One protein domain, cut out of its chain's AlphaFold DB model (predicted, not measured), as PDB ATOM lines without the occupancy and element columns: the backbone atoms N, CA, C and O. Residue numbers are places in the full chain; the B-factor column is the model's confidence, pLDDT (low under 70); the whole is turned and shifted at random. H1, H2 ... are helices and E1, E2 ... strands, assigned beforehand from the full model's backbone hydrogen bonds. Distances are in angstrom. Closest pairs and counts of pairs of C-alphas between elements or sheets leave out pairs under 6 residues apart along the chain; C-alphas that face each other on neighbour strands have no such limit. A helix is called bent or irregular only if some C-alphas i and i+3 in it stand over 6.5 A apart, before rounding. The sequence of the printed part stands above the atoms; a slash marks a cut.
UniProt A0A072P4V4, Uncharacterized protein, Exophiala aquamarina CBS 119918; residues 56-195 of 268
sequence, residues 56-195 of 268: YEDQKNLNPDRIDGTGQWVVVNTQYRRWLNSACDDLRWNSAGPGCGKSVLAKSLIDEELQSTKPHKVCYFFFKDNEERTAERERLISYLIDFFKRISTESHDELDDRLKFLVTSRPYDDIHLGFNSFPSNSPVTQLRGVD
ATOM      1  N   TYR A  56     108.560  62.404  -7.680       73.88
ATOM      2  CA  TYR A  56     108.704  62.046  -6.267       73.88
ATOM      3  C   TYR A  56     107.546  61.175  -5.748       73.88
ATOM      4  O   TYR A  56     107.766  60.148  -5.097       73.88
ATOM      5  N   GLU A  57     106.307  61.539  -6.080       79.38
ATOM      6  CA  GLU A  57     105.126  60.712  -5.806       79.38
ATOM      7  C   GLU A  57     105.073  59.484  -6.714       79.38
ATOM      8  O   GLU A  57     104.828  58.383  -6.224       79.38
ATOM      9  N   ASP A  58     105.428  59.620  -7.994       82.31
ATOM     10  CA  ASP A  58     105.510  58.484  -8.921       82.31
ATOM     11  C   ASP A  58     106.440  57.389  -8.388       82.31
ATOM     12  O   ASP A  58     106.090  56.213  -8.384       82.31
ATOM     13  N   GLN A  59     107.610  57.757  -7.854       79.19
ATOM     14  CA  GLN A  59     108.560  56.813  -7.260       79.19
ATOM     15  C   GLN A  59     107.981  56.052  -6.059       79.19
ATOM     16  O   GLN A  59     108.324  54.878  -5.866       79.19
ATOM     17  N   LYS A  60     107.113  56.693  -5.263       86.69
ATOM     18  CA  LYS A  60     106.342  56.030  -4.200       86.69
ATOM     19  C   LYS A  60     105.302  55.093  -4.805       86.69
ATOM     20  O   LYS A  60     105.208  53.944  -4.372       86.69
ATOM     21  N   ASN A  61     104.567  55.559  -5.809       88.56
ATOM     22  CA  ASN A  61     103.446  54.846  -6.419       88.56
ATOM     23  C   ASN A  61     103.879  53.669  -7.310       88.56
ATOM     24  O   ASN A  61     103.078  52.779  -7.561       88.56
ATOM     25  N   LEU A  62     105.161  53.587  -7.687       86.31
ATOM     26  CA  LEU A  62     105.768  52.375  -8.260       86.31
ATOM     27  C   LEU A  62     105.769  51.177  -7.295       86.31
ATOM     28  O   LEU A  62     106.012  50.050  -7.724       86.31
ATOM     29  N   ASN A  63     105.600  51.400  -5.988       86.69
ATOM     30  CA  ASN A  63     105.483  50.305  -5.031       86.69
ATOM     31  C   ASN A  63     104.014  49.849  -4.963       86.69
ATOM     32  O   ASN A  63     103.124  50.706  -4.885       86.69
ATOM     33  N   PRO A  64     103.750  48.530  -4.956       88.19
ATOM     34  CA  PRO A  64     102.390  48.015  -4.851       88.19
ATOM     35  C   PRO A  64     101.764  48.386  -3.505       88.19
ATOM     36  O   PRO A  64     102.462  48.760  -2.555       88.19
ATOM     37  N   ASP A  65     100.440  48.290  -3.439       89.62
ATOM     38  CA  ASP A  65      99.706  48.461  -2.190       89.62
ATOM     39  C   ASP A  65     100.034  47.354  -1.190       89.62
ATOM     40  O   ASP A  65     100.465  46.249  -1.538       89.62
ATOM     41  N   ARG A  66      99.866  47.686   0.087       90.19
ATOM     42  CA  ARG A  66     100.079  46.747   1.180       90.19
ATOM     43  C   ARG A  66      98.997  45.675   1.143       90.19
ATOM     44  O   ARG A  66      97.820  45.983   1.027       90.19
ATOM     45  N   ILE A  67      99.406  44.420   1.302       89.50
ATOM     46  CA  ILE A  67      98.471  43.302   1.451       89.50
ATOM     47  C   ILE A  67      97.764  43.425   2.801       89.50
ATOM     48  O   ILE A  67      98.418  43.622   3.833       89.50
ATOM     49  N   ASP A  68      96.443  43.278   2.798       89.50
ATOM     50  CA  ASP A  68      95.614  43.385   3.995       89.50
ATOM     51  C   ASP A  68      96.115  42.493   5.140       89.50
ATOM     52  O   ASP A  68      96.535  41.347   4.959       89.50
ATOM     53  N   GLY A  69      96.089  43.049   6.350       86.75
ATOM     54  CA  GLY A  69      96.571  42.384   7.561       86.75
ATOM     55  C   GLY A  69      98.093  42.391   7.753       86.75
ATOM     56  O   GLY A  69      98.549  42.013   8.830       86.75
ATOM     57  N   THR A  70      98.886  42.857   6.781       88.69
ATOM     58  CA  THR A  70     100.336  43.062   6.960       88.69
ATOM     59  C   THR A  70     100.651  44.464   7.499       88.69
ATOM     60  O   THR A  70      99.837  45.381   7.408       88.69
ATOM     61  N   GLY A  71     101.823  44.645   8.113       86.56
ATOM     62  CA  GLY A  71     102.324  45.910   8.655       86.56
ATOM     63  C   GLY A  71     101.641  46.407   9.936       86.56
ATOM     64  O   GLY A  71     102.071  47.415  10.495       86.56
ATOM     65  N   GLN A  72     100.616  45.715  10.441       87.94
ATOM     66  CA  GLN A  72      99.776  46.184  11.555       87.94
ATOM     67  C   GLN A  72     100.543  46.315  12.875       87.94
ATOM     68  O   GLN A  72     100.281  47.187  13.703       87.94
ATOM     69  N   TRP A  73     101.555  45.477  13.078       87.38
ATOM     70  CA  TRP A  73     102.373  45.547  14.283       87.38
ATOM     71  C   TRP A  73     103.237  46.818  14.347       87.38
ATOM     72  O   TRP A  73     103.687  47.201  15.429       87.38
ATOM     73  N   VAL A  74     103.473  47.487  13.212       87.38
ATOM     74  CA  VAL A  74     104.292  48.705  13.140       87.38
ATOM     75  C   VAL A  74     103.533  49.893  13.716       87.38
ATOM     76  O   VAL A  74     104.103  50.642  14.503       87.38
ATOM     77  N   VAL A  75     102.243  50.034  13.402       85.31
ATOM     78  CA  VAL A  75     101.420  51.161  13.886       85.31
ATOM     79  C   VAL A  75     101.144  51.086  15.393       85.31
ATOM     80  O   VAL A  75     100.950  52.104  16.063       85.31
ATOM     81  N   VAL A  76     101.198  49.881  15.971       87.31
ATOM     82  CA  VAL A  76     101.102  49.682  17.425       87.31
ATOM     83  C   VAL A  76     102.446  49.767  18.150       87.31
ATOM     84  O   VAL A  76     102.470  49.863  19.378       87.31
ATOM     85  N   ASN A  77     103.565  49.762  17.421       86.88
ATOM     86  CA  ASN A  77     104.899  49.803  18.006       86.88
ATOM     87  C   ASN A  77     105.131  51.126  18.762       86.88
ATOM     88  O   ASN A  77     104.933  52.222  18.234       86.88
ATOM     89  N   THR A  78     105.608  51.031  20.005       88.06
ATOM     90  CA  THR A  78     105.819  52.191  20.883       88.06
ATOM     91  C   THR A  78     106.811  53.202  20.308       88.06
ATOM     92  O   THR A  78     106.605  54.404  20.446       88.06
ATOM     93  N   GLN A  79     107.876  52.746  19.643       86.75
ATOM     94  CA  GLN A  79     108.856  53.641  19.024       86.75
ATOM     95  C   GLN A  79     108.256  54.378  17.823       86.75
ATOM     96  O   GLN A  79     108.489  55.573  17.664       86.75
ATOM     97  N   TYR A  80     107.438  53.692  17.017       87.81
ATOM     98  CA  TYR A  80     106.706  54.326  15.921       87.81
ATOM     99  C   TYR A  80     105.746  55.400  16.446       87.81
ATOM    100  O   TYR A  80     105.800  56.543  15.997       87.81
ATOM    101  N   ARG A  81     104.934  55.074  17.459       88.00
ATOM    102  CA  ARG A  81     103.996  56.030  18.068       88.00
ATOM    103  C   ARG A  81     104.700  57.230  18.697       88.00
ATOM    104  O   ARG A  81     104.183  58.339  18.605       88.00
ATOM    105  N   ARG A  82     105.864  57.031  19.324       87.88
ATOM    106  CA  ARG A  82     106.685  58.130  19.862       87.88
ATOM    107  C   ARG A  82     107.178  59.057  18.754       87.88
ATOM    108  O   ARG A  82     107.004  60.262  18.871       87.88
ATOM    109  N   TRP A  83     107.728  58.497  17.677       88.12
ATOM    110  CA  TRP A  83     108.174  59.270  16.514       88.12
ATOM    111  C   TRP A  83     107.023  60.051  15.861       88.12
ATOM    112  O   TRP A  83     107.147  61.249  15.609       88.12
ATOM    113  N   LEU A  84     105.876  59.398  15.653       85.62
ATOM    114  CA  LEU A  84     104.703  60.011  15.030       85.62
ATOM    115  C   LEU A  84     104.162  61.189  15.855       85.62
ATOM    116  O   LEU A  84     103.892  62.261  15.320       85.62
ATOM    117  N   ASN A  85     104.040  61.004  17.172       83.94
ATOM    118  CA  ASN A  85     103.433  61.996  18.060       83.94
ATOM    119  C   ASN A  85     104.392  63.090  18.541       83.94
ATOM    120  O   ASN A  85     103.936  64.061  19.147       83.94
ATOM    121  N   SER A  86     105.693  62.952  18.287       83.31
ATOM    122  CA  SER A  86     106.701  63.909  18.740       83.31
ATOM    123  C   SER A  86     106.458  65.316  18.175       83.31
ATOM    124  O   SER A  86     106.070  65.496  17.014       83.31
ATOM    125  N   ALA A  87     106.697  66.322  19.017       79.38
ATOM    126  CA  ALA A  87     106.608  67.745  18.692       79.38
ATOM    127  C   ALA A  87     107.799  68.259  17.863       79.38
ATOM    128  O   ALA A  87     107.805  69.420  17.467       79.38
ATOM    129  N   CYS A  88     108.775  67.407  17.558       79.75
ATOM    130  CA  CYS A  88     109.981  67.792  16.839       79.75
ATOM    131  C   CYS A  88     109.948  67.348  15.372       79.75
ATOM    132  O   CYS A  88     109.125  66.520  14.954       79.75
ATOM    133  N   ASP A  89     110.875  67.900  14.590       84.44
ATOM    134  CA  ASP A  89     111.290  67.249  13.357       84.44
ATOM    135  C   ASP A  89     112.021  65.957  13.729       84.44
ATOM    136  O   ASP A  89     112.964  65.996  14.519       84.44
ATOM    137  N   ASP A  90     111.620  64.824  13.159       87.75
ATOM    138  CA  ASP A  90     112.207  63.530  13.514       87.75
ATOM    139  C   ASP A  90     112.406  62.646  12.287       87.75
ATOM    140  O   ASP A  90     111.646  62.702  11.314       87.75
ATOM    141  N   LEU A  91     113.383  61.748  12.373       91.00
ATOM    142  CA  LEU A  91     113.695  60.782  11.329       91.00
ATOM    143  C   LEU A  91     113.392  59.360  11.796       91.00
ATOM    144  O   LEU A  91     113.946  58.866  12.776       91.00
ATOM    145  N   ARG A  92     112.562  58.657  11.027       92.06
ATOM    146  CA  ARG A  92     112.384  57.212  11.120       92.06
ATOM    147  C   ARG A  92     113.184  56.537  10.019       92.06
ATOM    148  O   ARG A  92     112.993  56.829   8.841       92.06
ATOM    149  N   TRP A  93     114.036  55.592  10.396       92.81
ATOM    150  CA  TRP A  93     114.803  54.790   9.449       92.81
ATOM    151  C   TRP A  93     114.458  53.304   9.573       92.81
ATOM    152  O   TRP A  93     114.765  52.667  10.576       92.81
ATOM    153  N   ASN A  94     113.852  52.732   8.536       90.25
ATOM    154  CA  ASN A  94     113.483  51.321   8.476       90.25
ATOM    155  C   ASN A  94     114.517  50.537   7.647       90.25
ATOM    156  O   ASN A  94     114.549  50.639   6.417       90.25
ATOM    157  N   SER A  95     115.337  49.725   8.318       88.44
ATOM    158  CA  SER A  95     116.379  48.891   7.703       88.44
ATOM    159  C   SER A  95     116.016  47.410   7.795       88.44
ATOM    160  O   SER A  95     115.802  46.879   8.880       88.44
ATOM    161  N   ALA A  96     115.938  46.719   6.660       84.62
ATOM    162  CA  ALA A  96     115.673  45.275   6.597       84.62
ATOM    163  C   ALA A  96     116.120  44.682   5.250       84.62
ATOM    164  O   ALA A  96     116.286  45.402   4.260       84.62
ATOM    165  N   GLY A  97     116.265  43.357   5.195       78.06
ATOM    166  CA  GLY A  97     116.709  42.631   4.001       78.06
ATOM    167  C   GLY A  97     115.830  42.839   2.753       78.06
ATOM    168  O   GLY A  97     114.751  43.441   2.823       78.06
ATOM    169  N   PRO A  98     116.275  42.384   1.570       77.00
ATOM    170  CA  PRO A  98     115.440  42.362   0.365       77.00
ATOM    171  C   PRO A  98     114.129  41.592   0.588       77.00
ATOM    172  O   PRO A  98     114.060  40.719   1.448       77.00
ATOM    173  N   GLY A  99     113.071  41.947  -0.146       73.19
ATOM    174  CA  GLY A  99     111.779  41.243  -0.086       73.19
ATOM    175  C   GLY A  99     110.965  41.415   1.205       73.19
ATOM    176  O   GLY A  99     109.845  40.937   1.281       73.19
ATOM    177  N   CYS A 100     111.465  42.135   2.217       77.69
ATOM    178  CA  CYS A 100     110.787  42.280   3.518       77.69
ATOM    179  C   CYS A 100     109.629  43.297   3.540       77.69
ATOM    180  O   CYS A 100     109.268  43.778   4.607       77.69
ATOM    181  N   GLY A 101     109.143  43.764   2.387       80.19
ATOM    182  CA  GLY A 101     108.012  44.703   2.333       80.19
ATOM    183  C   GLY A 101     108.261  46.131   2.851       80.19
ATOM    184  O   GLY A 101     107.321  46.908   2.914       80.19
ATOM    185  N   LYS A 102     109.497  46.539   3.180       88.31
ATOM    186  CA  LYS A 102     109.803  47.879   3.747       88.31
ATOM    187  C   LYS A 102     109.190  49.058   2.984       88.31
ATOM    188  O   LYS A 102     108.661  49.976   3.600       88.31
ATOM    189  N   SER A 103     109.330  49.065   1.657       87.50
ATOM    190  CA  SER A 103     108.867  50.171   0.811       87.50
ATOM    191  C   SER A 103     107.344  50.166   0.667       87.50
ATOM    192  O   SER A 103     106.746  51.232   0.641       87.50
ATOM    193  N   VAL A 104     106.732  48.978   0.660       89.50
ATOM    194  CA  VAL A 104     105.272  48.790   0.689       89.50
ATOM    195  C   VAL A 104     104.698  49.279   2.021       89.50
ATOM    196  O   VAL A 104     103.762  50.069   2.039       89.50
ATOM    197  N   LEU A 105     105.325  48.899   3.139       89.50
ATOM    198  CA  LEU A 105     104.986  49.401   4.470       89.50
ATOM    199  C   LEU A 105     105.086  50.928   4.521       89.50
ATOM    200  O   LEU A 105     104.142  51.585   4.938       89.50
ATOM    201  N   ALA A 106     106.214  51.500   4.093       91.19
ATOM    202  CA  ALA A 106     106.401  52.945   4.119       91.19
ATOM    203  C   ALA A 106     105.373  53.684   3.252       91.19
ATOM    204  O   ALA A 106     104.824  54.671   3.728       91.19
ATOM    205  N   LYS A 107     105.061  53.189   2.043       92.06
ATOM    206  CA  LYS A 107     103.981  53.731   1.201       92.06
ATOM    207  C   LYS A 107     102.650  53.766   1.959       92.06
ATOM    208  O   LYS A 107     102.058  54.828   2.062       92.06
ATOM    209  N   SER A 108     102.230  52.639   2.532       91.00
ATOM    210  CA  SER A 108     100.961  52.557   3.265       91.00
ATOM    211  C   SER A 108     100.922  53.490   4.481       91.00
ATOM    212  O   SER A 108      99.935  54.185   4.684       91.00
ATOM    213  N   LEU A 109     102.022  53.615   5.237       89.69
ATOM    214  CA  LEU A 109     102.101  54.595   6.328       89.69
ATOM    215  C   LEU A 109     101.930  56.037   5.818       89.69
ATOM    216  O   LEU A 109     101.245  56.831   6.455       89.69
ATOM    217  N   ILE A 110     102.547  56.380   4.683       88.81
ATOM    218  CA  ILE A 110     102.433  57.712   4.067       88.81
ATOM    219  C   ILE A 110     100.999  57.989   3.608       88.81
ATOM    220  O   ILE A 110     100.526  59.106   3.786       88.81
ATOM    221  N   ASP A 111     100.332  56.994   3.028       88.00
ATOM    222  CA  ASP A 111      99.011  57.160   2.418       88.00
ATOM    223  C   ASP A 111      97.875  57.143   3.456       88.00
ATOM    224  O   ASP A 111      96.919  57.901   3.319       88.00
ATOM    225  N   GLU A 112      97.987  56.336   4.514       83.06
ATOM    226  CA  GLU A 112      96.890  56.091   5.467       83.06
ATOM    227  C   GLU A 112      97.092  56.790   6.825       83.06
ATOM    228  O   GLU A 112      96.161  57.361   7.394       83.06
ATOM    229  N   GLU A 113      98.313  56.763   7.366       75.44
ATOM    230  CA  GLU A 113      98.563  57.101   8.779       75.44
ATOM    231  C   GLU A 113      99.087  58.529   8.960       75.44
ATOM    232  O   GLU A 113      98.751  59.233   9.917       75.44
ATOM    233  N   LEU A 114      99.936  58.977   8.034       79.00
ATOM    234  CA  LEU A 114     100.606  60.270   8.149       79.00
ATOM    235  C   LEU A 114      99.769  61.437   7.607       79.00
ATOM    236  O   LEU A 114     100.059  62.587   7.924       79.00
ATOM    237  N   GLN A 115      98.701  61.175   6.849       69.94
ATOM    238  CA  GLN A 115      97.800  62.230   6.364       69.94
ATOM    239  C   GLN A 115      96.792  62.702   7.426       69.94
ATOM    240  O   GLN A 115      96.240  63.793   7.306       69.94
ATOM    241  N   SER A 116      96.546  61.908   8.475       64.06
ATOM    242  CA  SER A 116      95.394  62.081   9.375       64.06
ATOM    243  C   SER A 116      95.708  62.721  10.738       64.06
ATOM    244  O   SER A 116      94.785  63.057  11.478       64.06
ATOM    245  N   THR A 117      96.983  62.899  11.110       59.06
ATOM    246  CA  THR A 117      97.359  62.933  12.540       59.06
ATOM    247  C   THR A 117      97.832  64.264  13.143       59.06
ATOM    248  O   THR A 117      98.018  64.289  14.357       59.06
ATOM    249  N   LYS A 118      98.007  65.358  12.379       64.19
ATOM    250  CA  LYS A 118      98.291  66.770  12.797       64.19
ATOM    251  C   LYS A 118      98.900  67.525  11.599       64.19
ATOM    252  O   LYS A 118      99.403  66.849  10.704       64.19
ATOM    253  N   PRO A 119      98.977  68.870  11.581       68.31
ATOM    254  CA  PRO A 119      99.745  69.585  10.559       68.31
ATOM    255  C   PRO A 119     101.241  69.256  10.701       68.31
ATOM    256  O   PRO A 119     101.939  69.683  11.625       68.31
ATOM    257  N   HIS A 120     101.711  68.383   9.817       75.31
ATOM    258  CA  HIS A 120     103.111  68.045   9.618       75.31
ATOM    259  C   HIS A 120     103.315  67.691   8.145       75.31
ATOM    260  O   HIS A 120     102.392  67.231   7.474       75.31
ATOM    261  N   LYS A 121     104.527  67.899   7.633       80.56
ATOM    262  CA  LYS A 121     104.902  67.496   6.276       80.56
ATOM    263  C   LYS A 121     105.744  66.233   6.339       80.56
ATOM    264  O   LYS A 121     106.686  66.129   7.127       80.56
ATOM    265  N   VAL A 122     105.418  65.279   5.480       83.12
ATOM    266  CA  VAL A 122     106.121  63.999   5.395       83.12
ATOM    267  C   VAL A 122     107.143  64.055   4.269       83.12
ATOM    268  O   VAL A 122     106.806  64.359   3.130       83.12
ATOM    269  N   CYS A 123     108.393  63.730   4.586       86.25
ATOM    270  CA  CYS A 123     109.476  63.566   3.623       86.25
ATOM    271  C   CYS A 123     109.924  62.101   3.636       86.25
ATOM    272  O   CYS A 123     110.474  61.624   4.624       86.25
ATOM    273  N   TYR A 124     109.714  61.366   2.556       87.69
ATOM    274  CA  TYR A 124     110.092  59.961   2.429       87.69
ATOM    275  C   TYR A 124     111.210  59.707   1.407       87.69
ATOM    276  O   TYR A 124     111.315  60.391   0.391       87.69
ATOM    277  N   PHE A 125     112.024  58.678   1.653       87.75
ATOM    278  CA  PHE A 125     113.093  58.248   0.750       87.75
ATOM    279  C   PHE A 125     113.219  56.720   0.710       87.75
ATOM    280  O   PHE A 125     113.290  56.045   1.743       87.75
ATOM    281  N   PHE A 126     113.283  56.160  -0.499       87.12
ATOM    282  CA  PHE A 126     113.431  54.722  -0.728       87.12
ATOM    283  C   PHE A 126     114.827  54.411  -1.276       87.12
ATOM    284  O   PHE A 126     115.076  54.587  -2.470       87.12
ATOM    285  N   PHE A 127     115.737  53.910  -0.435       86.38
ATOM    286  CA  PHE A 127     117.060  53.448  -0.875       86.38
ATOM    287  C   PHE A 127     116.920  52.063  -1.504       86.38
ATOM    288  O   PHE A 127     117.128  51.028  -0.863       86.38
ATOM    289  N   LYS A 128     116.469  52.067  -2.762       76.81
ATOM    290  CA  LYS A 128     116.389  50.880  -3.614       76.81
ATOM    291  C   LYS A 128     117.789  50.461  -4.065       76.81
ATOM    292  O   LYS A 128     118.719  51.262  -4.087       76.81
ATOM    293  N   ASP A 129     117.909  49.182  -4.392       69.06
ATOM    294  CA  ASP A 129     119.160  48.548  -4.794       69.06
ATOM    295  C   ASP A 129     119.507  48.966  -6.227       69.06
ATOM    296  O   ASP A 129     119.006  48.390  -7.188       69.06
ATOM    297  N   ASN A 130     120.263  50.051  -6.359       66.50
ATOM    298  CA  ASN A 130     120.893  50.459  -7.608       66.50
ATOM    299  C   ASN A 130     122.229  51.130  -7.262       66.50
ATOM    300  O   ASN A 130     122.242  52.204  -6.651       66.50
ATOM    301  N   GLU A 131     123.338  50.485  -7.629       60.66
ATOM    302  CA  GLU A 131     124.699  50.979  -7.395       60.66
ATOM    303  C   GLU A 131     124.912  52.377  -7.994       60.66
ATOM    304  O   GLU A 131     125.562  53.215  -7.367       60.66
ATOM    305  N   GLU A 132     124.256  52.680  -9.121       61.31
ATOM    306  CA  GLU A 132     124.309  53.979  -9.811       61.31
ATOM    307  C   GLU A 132     123.790  55.142  -8.949       61.31
ATOM    308  O   GLU A 132     124.119  56.301  -9.196       61.31
ATOM    309  N   ARG A 133     122.997  54.851  -7.909       69.81
ATOM    310  CA  ARG A 133     122.401  55.858  -7.012       69.81
ATOM    311  C   ARG A 133     123.119  55.986  -5.669       69.81
ATOM    312  O   ARG A 133     122.621  56.654  -4.762       69.81
ATOM    313  N   THR A 134     124.290  55.367  -5.517       76.94
ATOM    314  CA  THR A 134     125.072  55.418  -4.270       76.94
ATOM    315  C   THR A 134     125.472  56.846  -3.899       76.94
ATOM    316  O   THR A 134     125.222  57.270  -2.773       76.94
ATOM    317  N   ALA A 135     125.957  57.644  -4.855       79.75
ATOM    318  CA  ALA A 135     126.330  59.036  -4.593       79.75
ATOM    319  C   ALA A 135     125.132  59.910  -4.162       79.75
ATOM    320  O   ALA A 135     125.275  60.808  -3.334       79.75
ATOM    321  N   GLU A 136     123.936  59.661  -4.703       78.38
ATOM    322  CA  GLU A 136     122.710  60.370  -4.306       78.38
ATOM    323  C   GLU A 136     122.312  60.019  -2.869       78.38
ATOM    324  O   GLU A 136     121.987  60.904  -2.073       78.38
ATOM    325  N   ARG A 137     122.389  58.726  -2.529       82.88
ATOM    326  CA  ARG A 137     122.143  58.209  -1.182       82.88
ATOM    327  C   ARG A 137     123.083  58.845  -0.163       82.88
ATOM    328  O   ARG A 137     122.612  59.357   0.849       82.88
ATOM    329  N   GLU A 138     124.383  58.840  -0.435       83.50
ATOM    330  CA  GLU A 138     125.394  59.436   0.441       83.50
ATOM    331  C   GLU A 138     125.161  60.937   0.634       83.50
ATOM    332  O   GLU A 138     125.116  61.412   1.768       83.50
ATOM    333  N   ARG A 139     124.918  61.681  -0.455       83.75
ATOM    334  CA  ARG A 139     124.602  63.119  -0.391       83.75
ATOM    335  C   ARG A 139     123.380  63.399   0.475       83.75
ATOM    336  O   ARG A 139     123.397  64.343   1.262       83.75
ATOM    337  N   LEU A 140     122.332  62.588   0.344       85.00
ATOM    338  CA  LEU A 140     121.129  62.739   1.150       85.00
ATOM    339  C   LEU A 140     121.377  62.401   2.623       85.00
ATOM    340  O   LEU A 140     120.899  63.130   3.487       85.00
ATOM    341  N   ILE A 141     122.125  61.336   2.930       87.31
ATOM    342  CA  ILE A 141     122.493  61.008   4.315       87.31
ATOM    343  C   ILE A 141     123.276  62.172   4.935       87.31
ATOM    344  O   ILE A 141     122.898  62.644   6.006       87.31
ATOM    345  N   SER A 142     124.298  62.692   4.248       86.44
ATOM    346  CA  SER A 142     125.066  63.852   4.718       86.44
ATOM    347  C   SER A 142     124.184  65.082   4.924       86.44
ATOM    348  O   SER A 142     124.286  65.751   5.951       86.44
ATOM    349  N   TYR A 143     123.258  65.346   4.000       85.75
ATOM    350  CA  TYR A 143     122.289  66.429   4.147       85.75
ATOM    351  C   TYR A 143     121.407  66.256   5.390       85.75
ATOM    352  O   TYR A 143     121.220  67.217   6.138       85.75
ATOM    353  N   LEU A 144     120.877  65.052   5.630       86.38
ATOM    354  CA  LEU A 144     120.057  64.768   6.808       86.38
ATOM    355  C   LEU A 144     120.872  64.951   8.096       86.38
ATOM    356  O   LEU A 144     120.387  65.581   9.030       86.38
ATOM    357  N   ILE A 145     122.120  64.481   8.142       84.88
ATOM    358  CA  ILE A 145     123.010  64.692   9.294       84.88
ATOM    359  C   ILE A 145     123.180  66.188   9.575       84.88
ATOM    360  O   ILE A 145     122.993  66.630  10.709       84.88
ATOM    361  N   ASP A 146     123.505  66.983   8.556       83.44
ATOM    362  CA  ASP A 146     123.694  68.428   8.704       83.44
ATOM    363  C   ASP A 146     122.403  69.147   9.103       83.44
ATOM    364  O   ASP A 146     122.434  70.090   9.895       83.44
ATOM    365  N   PHE A 147     121.262  68.699   8.576       82.56
ATOM    366  CA  PHE A 147     119.947  69.193   8.962       82.56
ATOM    367  C   PHE A 147     119.699  68.956  10.458       82.56
ATOM    368  O   PHE A 147     119.480  69.910  11.204       82.56
ATOM    369  N   PHE A 148     119.826  67.712  10.924       80.94
ATOM    370  CA  PHE A 148     119.550  67.355  12.316       80.94
ATOM    371  C   PHE A 148     120.568  67.937  13.312       80.94
ATOM    372  O   PHE A 148     120.208  68.253  14.448       80.94
ATOM    373  N   LYS A 149     121.818  68.168  12.889       79.38
ATOM    374  CA  LYS A 149     122.805  68.915  13.686       79.38
ATOM    375  C   LYS A 149     122.374  70.360  13.934       79.38
ATOM    376  O   LYS A 149     122.506  70.834  15.057       79.38
ATOM    377  N   ARG A 150     121.849  71.049  12.914       75.44
ATOM    378  CA  ARG A 150     121.404  72.450  13.030       75.44
ATOM    379  C   ARG A 150     120.155  72.598  13.891       75.44
ATOM    380  O   ARG A 150     120.066  73.532  14.674       75.44
ATOM    381  N   ILE A 151     119.202  71.672  13.782       71.56
ATOM    382  CA  ILE A 151     117.958  71.789  14.556       71.56
ATOM    383  C   ILE A 151     118.141  71.415  16.033       71.56
ATOM    384  O   ILE A 151     117.405  71.927  16.867       71.56
ATOM    385  N   SER A 152     119.120  70.564  16.372       64.00
ATOM    386  CA  SER A 152     119.382  70.137  17.760       64.00
ATOM    387  C   SER A 152     119.930  71.261  18.648       64.00
ATOM    388  O   SER A 152     119.928  71.135  19.870       64.00
ATOM    389  N   THR A 153     120.412  72.354  18.055       55.97
ATOM    390  CA  THR A 153     120.923  73.531  18.776       55.97
ATOM    391  C   THR A 153     119.857  74.591  19.055       55.97
ATOM    392  O   THR A 153     120.158  75.607  19.677       55.97
ATOM    393  N   GLU A 154     118.621  74.386  18.599       56.50
ATOM    394  CA  GLU A 154     117.556  75.387  18.635       56.50
ATOM    395  C   GLU A 154     116.361  74.859  19.447       56.50
ATOM    396  O   GLU A 154     115.897  73.741  19.235       56.50
ATOM    397  N   SER A 155     115.880  75.639  20.419       51.09
ATOM    398  CA  SER A 155     114.669  75.325  21.187       51.09
ATOM    399  C   SER A 155     113.440  75.616  20.328       51.09
ATOM    400  O   SER A 155     113.193  76.775  19.984       51.09
ATOM    401  N   HIS A 156     112.686  74.577  19.975       58.03
ATOM    402  CA  HIS A 156     111.514  74.694  19.109       58.03
ATOM    403  C   HIS A 156     110.236  74.736  19.946       58.03
ATOM    404  O   HIS A 156     109.787  73.705  20.440       58.03
ATOM    405  N   ASP A 157     109.649  75.924  20.074       52.66
ATOM    406  CA  ASP A 157     108.255  76.076  20.496       52.66
ATOM    407  C   ASP A 157     107.316  75.741  19.333       52.66
ATOM    408  O   ASP A 157     107.593  76.109  18.190       52.66
ATOM    409  N   GLU A 158     106.214  75.054  19.659       55.00
ATOM    410  CA  GLU A 158     105.042  74.715  18.834       55.00
ATOM    411  C   GLU A 158     105.055  75.312  17.412       55.00
ATOM    412  O   GLU A 158     104.502  76.378  17.124       55.00
ATOM    413  N   LEU A 159     105.725  74.615  16.489       56.81
ATOM    414  CA  LEU A 159     105.636  74.910  15.065       56.81
ATOM    415  C   LEU A 159     104.544  74.050  14.439       56.81
ATOM    416  O   LEU A 159     104.588  72.821  14.498       56.81
ATOM    417  N   ASP A 160     103.623  74.712  13.749       56.25
ATOM    418  CA  ASP A 160     102.528  74.104  12.982       56.25
ATOM    419  C   ASP A 160     103.000  73.487  11.642       56.25
ATOM    420  O   ASP A 160     102.221  73.266  10.722       56.25
ATOM    421  N   ASP A 161     104.310  73.242  11.492       69.44
ATOM    422  CA  ASP A 161     104.931  72.817  10.228       69.44
ATOM    423  C   ASP A 161     106.162  71.911  10.462       69.44
ATOM    424  O   ASP A 161     107.272  72.128   9.959       69.44
ATOM    425  N   ARG A 162     105.973  70.894  11.312       79.31
ATOM    426  CA  ARG A 162     106.996  69.882  11.634       79.31
ATOM    427  C   ARG A 162     107.248  68.957  10.450       79.31
ATOM    428  O   ARG A 162     106.334  68.638   9.691       79.31
ATOM    429  N   LEU A 163     108.475  68.467  10.339       84.19
ATOM    430  CA  LEU A 163     108.884  67.512   9.319       84.19
ATOM    431  C   LEU A 163     109.048  66.118   9.900       84.19
ATOM    432  O   LEU A 163     109.832  65.890  10.820       84.19
ATOM    433  N   LYS A 164     108.357  65.156   9.300       87.25
ATOM    434  CA  LYS A 164     108.561  63.739   9.587       87.25
ATOM    435  C   LYS A 164     109.303  63.110   8.425       87.25
ATOM    436  O   LYS A 164     108.782  63.035   7.314       87.25
ATOM    437  N   PHE A 165     110.525  62.662   8.681       89.62
ATOM    438  CA  PHE A 165     111.336  61.979   7.688       89.62
ATOM    439  C   PHE A 165     111.162  60.464   7.809       89.62
ATOM    440  O   PHE A 165     111.269  59.919   8.905       89.62
ATOM    441  N   LEU A 166     110.938  59.776   6.691       91.31
ATOM    442  CA  LEU A 166     110.830  58.320   6.621       91.31
ATOM    443  C   LEU A 166     111.796  57.764   5.572       91.31
ATOM    444  O   LEU A 166     111.593  57.917   4.372       91.31
ATOM    445  N   VAL A 167     112.838  57.071   6.015       91.62
ATOM    446  CA  VAL A 167     113.823  56.440   5.129       91.62
ATOM    447  C   VAL A 167     113.672  54.930   5.195       91.62
ATOM    448  O   VAL A 167     113.591  54.352   6.278       91.62
ATOM    449  N   THR A 168     113.688  54.264   4.044       91.06
ATOM    450  CA  THR A 168     113.794  52.800   3.972       91.06
ATOM    451  C   THR A 168     115.085  52.396   3.276       91.06
ATOM    452  O   THR A 168     115.442  52.986   2.259       91.06
ATOM    453  N   SER A 169     115.782  51.383   3.795       89.06
ATOM    454  CA  SER A 169     117.009  50.872   3.175       89.06
ATOM    455  C   SER A 169     117.228  49.382   3.424       89.06
ATOM    456  O   SER A 169     116.561  48.747   4.247       89.06
ATOM    457  N   ARG A 170     118.190  48.814   2.695       84.19
ATOM    458  CA  ARG A 170     118.836  47.553   3.073       84.19
ATOM    459  C   ARG A 170     119.909  47.811   4.142       84.19
ATOM    460  O   ARG A 170     120.361  48.954   4.267       84.19
ATOM    461  N   PRO A 171     120.305  46.785   4.912       84.25
ATOM    462  CA  PRO A 171     121.312  46.918   5.956       84.25
ATOM    463  C   PRO A 171     122.725  46.854   5.360       84.25
ATOM    464  O   PRO A 171     123.494  45.962   5.693       84.25
ATOM    465  N   TYR A 172     123.036  47.749   4.420       85.06
ATOM    466  CA  TYR A 172     124.387  47.872   3.876       85.06
ATOM    467  C   TYR A 172     125.275  48.668   4.832       85.06
ATOM    468  O   TYR A 172     124.797  49.595   5.494       85.06
ATOM    469  N   ASP A 173     126.546  48.278   4.924       84.25
ATOM    470  CA  ASP A 173     127.477  48.822   5.912       84.25
ATOM    471  C   ASP A 173     127.695  50.325   5.722       84.25
ATOM    472  O   ASP A 173     127.675  51.067   6.697       84.25
ATOM    473  N   ASP A 174     127.795  50.802   4.482       84.19
ATOM    474  CA  ASP A 174     127.908  52.224   4.138       84.19
ATOM    475  C   ASP A 174     126.717  53.048   4.664       84.19
ATOM    476  O   ASP A 174     126.890  54.101   5.279       84.19
ATOM    477  N   ILE A 175     125.498  52.531   4.498       86.25
ATOM    478  CA  ILE A 175     124.268  53.168   4.982       86.25
ATOM    479  C   ILE A 175     124.248  53.180   6.509       86.25
ATOM    480  O   ILE A 175     123.901  54.193   7.120       86.25
ATOM    481  N   HIS A 176     124.628  52.062   7.132       86.06
ATOM    482  CA  HIS A 176     124.726  51.965   8.583       86.06
ATOM    483  C   HIS A 176     125.762  52.929   9.158       86.06
ATOM    484  O   HIS A 176     125.447  53.642  10.106       86.06
ATOM    485  N   LEU A 177     126.954  53.009   8.570       85.56
ATOM    486  CA  LEU A 177     127.996  53.953   8.969       85.56
ATOM    487  C   LEU A 177     127.519  55.404   8.832       85.56
ATOM    488  O   LEU A 177     127.702  56.207   9.750       85.56
ATOM    489  N   GLY A 178     126.828  55.720   7.735       86.75
ATOM    490  CA  GLY A 178     126.217  57.027   7.521       86.75
ATOM    491  C   GLY A 178     125.211  57.395   8.617       86.75
ATOM    492  O   GLY A 178     125.376  58.404   9.297       86.75
ATOM    493  N   PHE A 179     124.195  56.564   8.861       86.69
ATOM    494  CA  PHE A 179     123.184  56.855   9.890       86.69
ATOM    495  C   PHE A 179     123.697  56.735  11.334       86.69
ATOM    496  O   PHE A 179     123.146  57.372  12.228       86.69
ATOM    497  N   ASN A 180     124.775  55.992  11.583       84.50
ATOM    498  CA  ASN A 180     125.433  55.967  12.892       84.50
ATOM    499  C   ASN A 180     126.252  57.239  13.168       84.50
ATOM    500  O   ASN A 180     126.651  57.470  14.305       84.50
ATOM    501  N   SER A 181     126.487  58.076  12.153       85.62
ATOM    502  CA  SER A 181     127.184  59.362  12.301       85.62
ATOM    503  C   SER A 181     126.283  60.480  12.846       85.62
ATOM    504  O   SER A 181     126.731  61.617  13.018       85.62
ATOM    505  N   PHE A 182     125.007  60.187  13.111       82.56
ATOM    506  CA  PHE A 182     124.122  61.110  13.811       82.56
ATOM    507  C   PHE A 182     124.551  61.264  15.280       82.56
ATOM    508  O   PHE A 182     124.912  60.276  15.921       82.56
ATOM    509  N   PRO A 183     124.481  62.480  15.850       75.25
ATOM    510  CA  PRO A 183     124.675  62.683  17.284       75.25
ATOM    511  C   PRO A 183     123.776  61.760  18.119       75.25
ATOM    512  O   PRO A 183     122.611  61.574  17.765       75.25
ATOM    513  N   SER A 184     124.261  61.252  19.256       72.00
ATOM    514  CA  SER A 184     123.529  60.293  20.108       72.00
ATOM    515  C   SER A 184     122.172  60.799  20.618       72.00
ATOM    516  O   SER A 184     121.294  59.995  20.906       72.00
ATOM    517  N   ASN A 185     121.989  62.121  20.692       70.06
ATOM    518  CA  ASN A 185     120.742  62.769  21.114       70.06
ATOM    519  C   ASN A 185     119.827  63.148  19.935       70.06
ATOM    520  O   ASN A 185     118.837  63.850  20.129       70.06
ATOM    521  N   SER A 186     120.166  62.741  18.708       69.81
ATOM    522  CA  SER A 186     119.351  63.061  17.536       69.81
ATOM    523  C   SER A 186     118.033  62.289  17.577       69.81
ATOM    524  O   SER A 186     118.023  61.121  17.972       69.81
ATOM    525  N   PRO A 187     116.932  62.868  17.078       78.62
ATOM    526  CA  PRO A 187     115.635  62.200  16.998       78.62
ATOM    527  C   PRO A 187     115.562  61.172  15.848       78.62
ATOM    528  O   PRO A 187     114.608  61.126  15.068       78.62
ATOM    529  N   VAL A 188     116.596  60.339  15.707       83.88
ATOM    530  CA  VAL A 188     116.648  59.264  14.717       83.88
ATOM    531  C   VAL A 188     116.218  57.969  15.381       83.88
ATOM    532  O   VAL A 188     116.906  57.433  16.243       83.88
ATOM    533  N   THR A 189     115.075  57.435  14.961       85.12
ATOM    534  CA  THR A 189     114.572  56.156  15.465       85.12
ATOM    535  C   THR A 189     114.709  55.094  14.380       85.12
ATOM    536  O   THR A 189     114.044  55.165  13.341       85.12
ATOM    537  N   GLN A 190     115.509  54.057  14.626       87.38
ATOM    538  CA  GLN A 190     115.687  52.951  13.683       87.38
ATOM    539  C   GLN A 190     114.680  51.814  13.928       87.38
ATOM    540  O   GLN A 190     114.414  51.454  15.071       87.38
ATOM    541  N   LEU A 191     114.067  51.274  12.872       84.44
ATOM    542  CA  LEU A 191     113.352  49.997  12.892       84.44
ATOM    543  C   LEU A 191     114.219  48.995  12.152       84.44
ATOM    544  O   LEU A 191     114.359  49.082  10.929       84.44
ATOM    545  N   ARG A 192     114.815  48.052  12.874       81.62
ATOM    546  CA  ARG A 192     115.598  46.992  12.246       81.62
ATOM    547  C   ARG A 192     114.697  45.783  12.063       81.62
ATOM    548  O   ARG A 192     114.220  45.210  13.032       81.62
ATOM    549  N   GLY A 193     114.492  45.360  10.821       72.75
ATOM    550  CA  GLY A 193     113.668  44.187  10.529       72.75
ATOM    551  C   GLY A 193     114.216  42.897  11.147       72.75
ATOM    552  O   GLY A 193     113.451  41.978  11.399       72.75
ATOM    553  N   VAL A 194     115.521  42.831  11.441       69.69
ATOM    554  CA  VAL A 194     116.115  41.682  12.145       69.69
ATOM    555  C   VAL A 194     115.560  41.516  13.563       69.69
ATOM    556  O   VAL A 194     115.358  40.385  14.000       69.69
ATOM    557  N   ASP A 195     115.226  42.618  14.238       74.81
ATOM    558  CA  ASP A 195     114.695  42.602  15.606       74.81
ATOM    559  C   ASP A 195     113.210  42.186  15.633       74.81
ATOM    560  O   ASP A 195     112.673  41.826  16.673       74.81
TER     561      ASP A 195
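Overview. This is residues 56 to 195 of the 268 residues of an uncharacterized protein of Exophiala aquamarina CBS 119918 (UniProt A0A072P4V4). A twisted sheet of four parallel strands, E2 E3 E1 E4, makes the core, with H3 and H4 packed on one face and H5 and H6 running side by side over the other, which they only graze. H1 sits by the edge strand E2, and the short H2 is near H3 and H4 without being on the sheet. The printed part has 140 residues with six named helices and four named strands, in the order H1 H2 H3 E1 H4 E2 H5 E3 H6 E4, and its class is mixed, helices and strands. It is compact, with a radius of gyration of the C-alphas of 14.7 A, and rounded, spanning 40 by 34 by 30 A.

Along the chain. H1 is residues 56 to 61 and begins at C-alpha 56, (108.704, 62.046, -6.267). H2 is residues 72 to 76, and H3 is residues 78 to 85. Strand E1, residues 90 to 95, is 16.3 A long. H4, residues 102 to 113, is 15.4 A long; it is neither bent nor irregular, but only just: C-alphas 110 and 113 are 6.1 A apart. E2, residues 120 to 126, is 19.8 A long. H5, residues 131 to 151, is the longest helix at 31.0 A and starts at C-alpha 131, (124.699, 50.979, -7.395); it is irregular, with C-alphas 132 and 135 7.5 A apart. E3, residues 162 to 169, is 23.1 A long. H6 is residues 173 to 180. E4, residues 188 to 192, ends at C-alpha 192, (115.598, 46.992, 12.246).

Arrangement. In the sheet E2 and E4 are edge strands, and from edge to edge the strands' lines turn by 45 degrees. E2 and E3 are parallel at 15 degrees, with N 123 and O 164 within hydrogen-bond range at 2.8 A. E3 and E1 are parallel at 12 degrees, with N 92 and O 165 at 2.8 A. E1 and E4 are parallel at 19 degrees, with N 191 and O 93 at 2.8 A. E2, H5, E3 form a strand-helix-strand unit, two parallel neighbour strands with a helix between them along the chain. E1, H4, E2 and E3, H6, E4 form split units, in which another strand stands between the two in the sheet. The three crossovers are right-handed. H1 is on the sheet, near E2, and is close to H4 but not clearly touching it, the closest C-alphas being those of Lys 60 and Lys 107 at 6.3 A. H2 is not on the sheet; it is close to H3 but not clearly touching it, with the C-alphas of Val 74 and Tyr 80 closest at 6.7 A. H3 has a height over the sheet of 8.5 A and lies over E1, along the strands at 24 degrees to E1 on the local plane; 2 of its 8 C-alphas fall on E3, only just too few for it to lie over that strand too. H4, on the same face, has a height of 9.3 A and lies over E2 and E3, along the strands; its closest C-alphas to E3 are those of Lys 102 and Thr 168, 6.3 A apart. H3 and H4 are apart. H5 only grazes the sheet with residues 137 to 148, and H6 only grazes it with residues 175 to 180. H5 touches H6 with residues 138 to 145 alone, at a shallow tilt of 10 degrees, the same way; the C-alphas of Ile 141 and Gly 178 are closest, at 6.3 A. Every O i to N i+4 pair is within hydrogen-bond range in H3, H4 and H6, against 1 of 2 in H1, 15 of 17 in H5 and 0 of 1 in H2, where 1 of 2 O i to N i+3 pairs is.

Size, cuts and confidence. The two C-alphas farthest apart are those of Asp 68 and Thr 153, at 42.0 A. The printed part has no cut and no long link. The mean pLDDT of the printed part is 80.9; 22 residues are under 70, namely residues 115 to 119, 129 to 133, 152 to 161, 186 and 194 of the model.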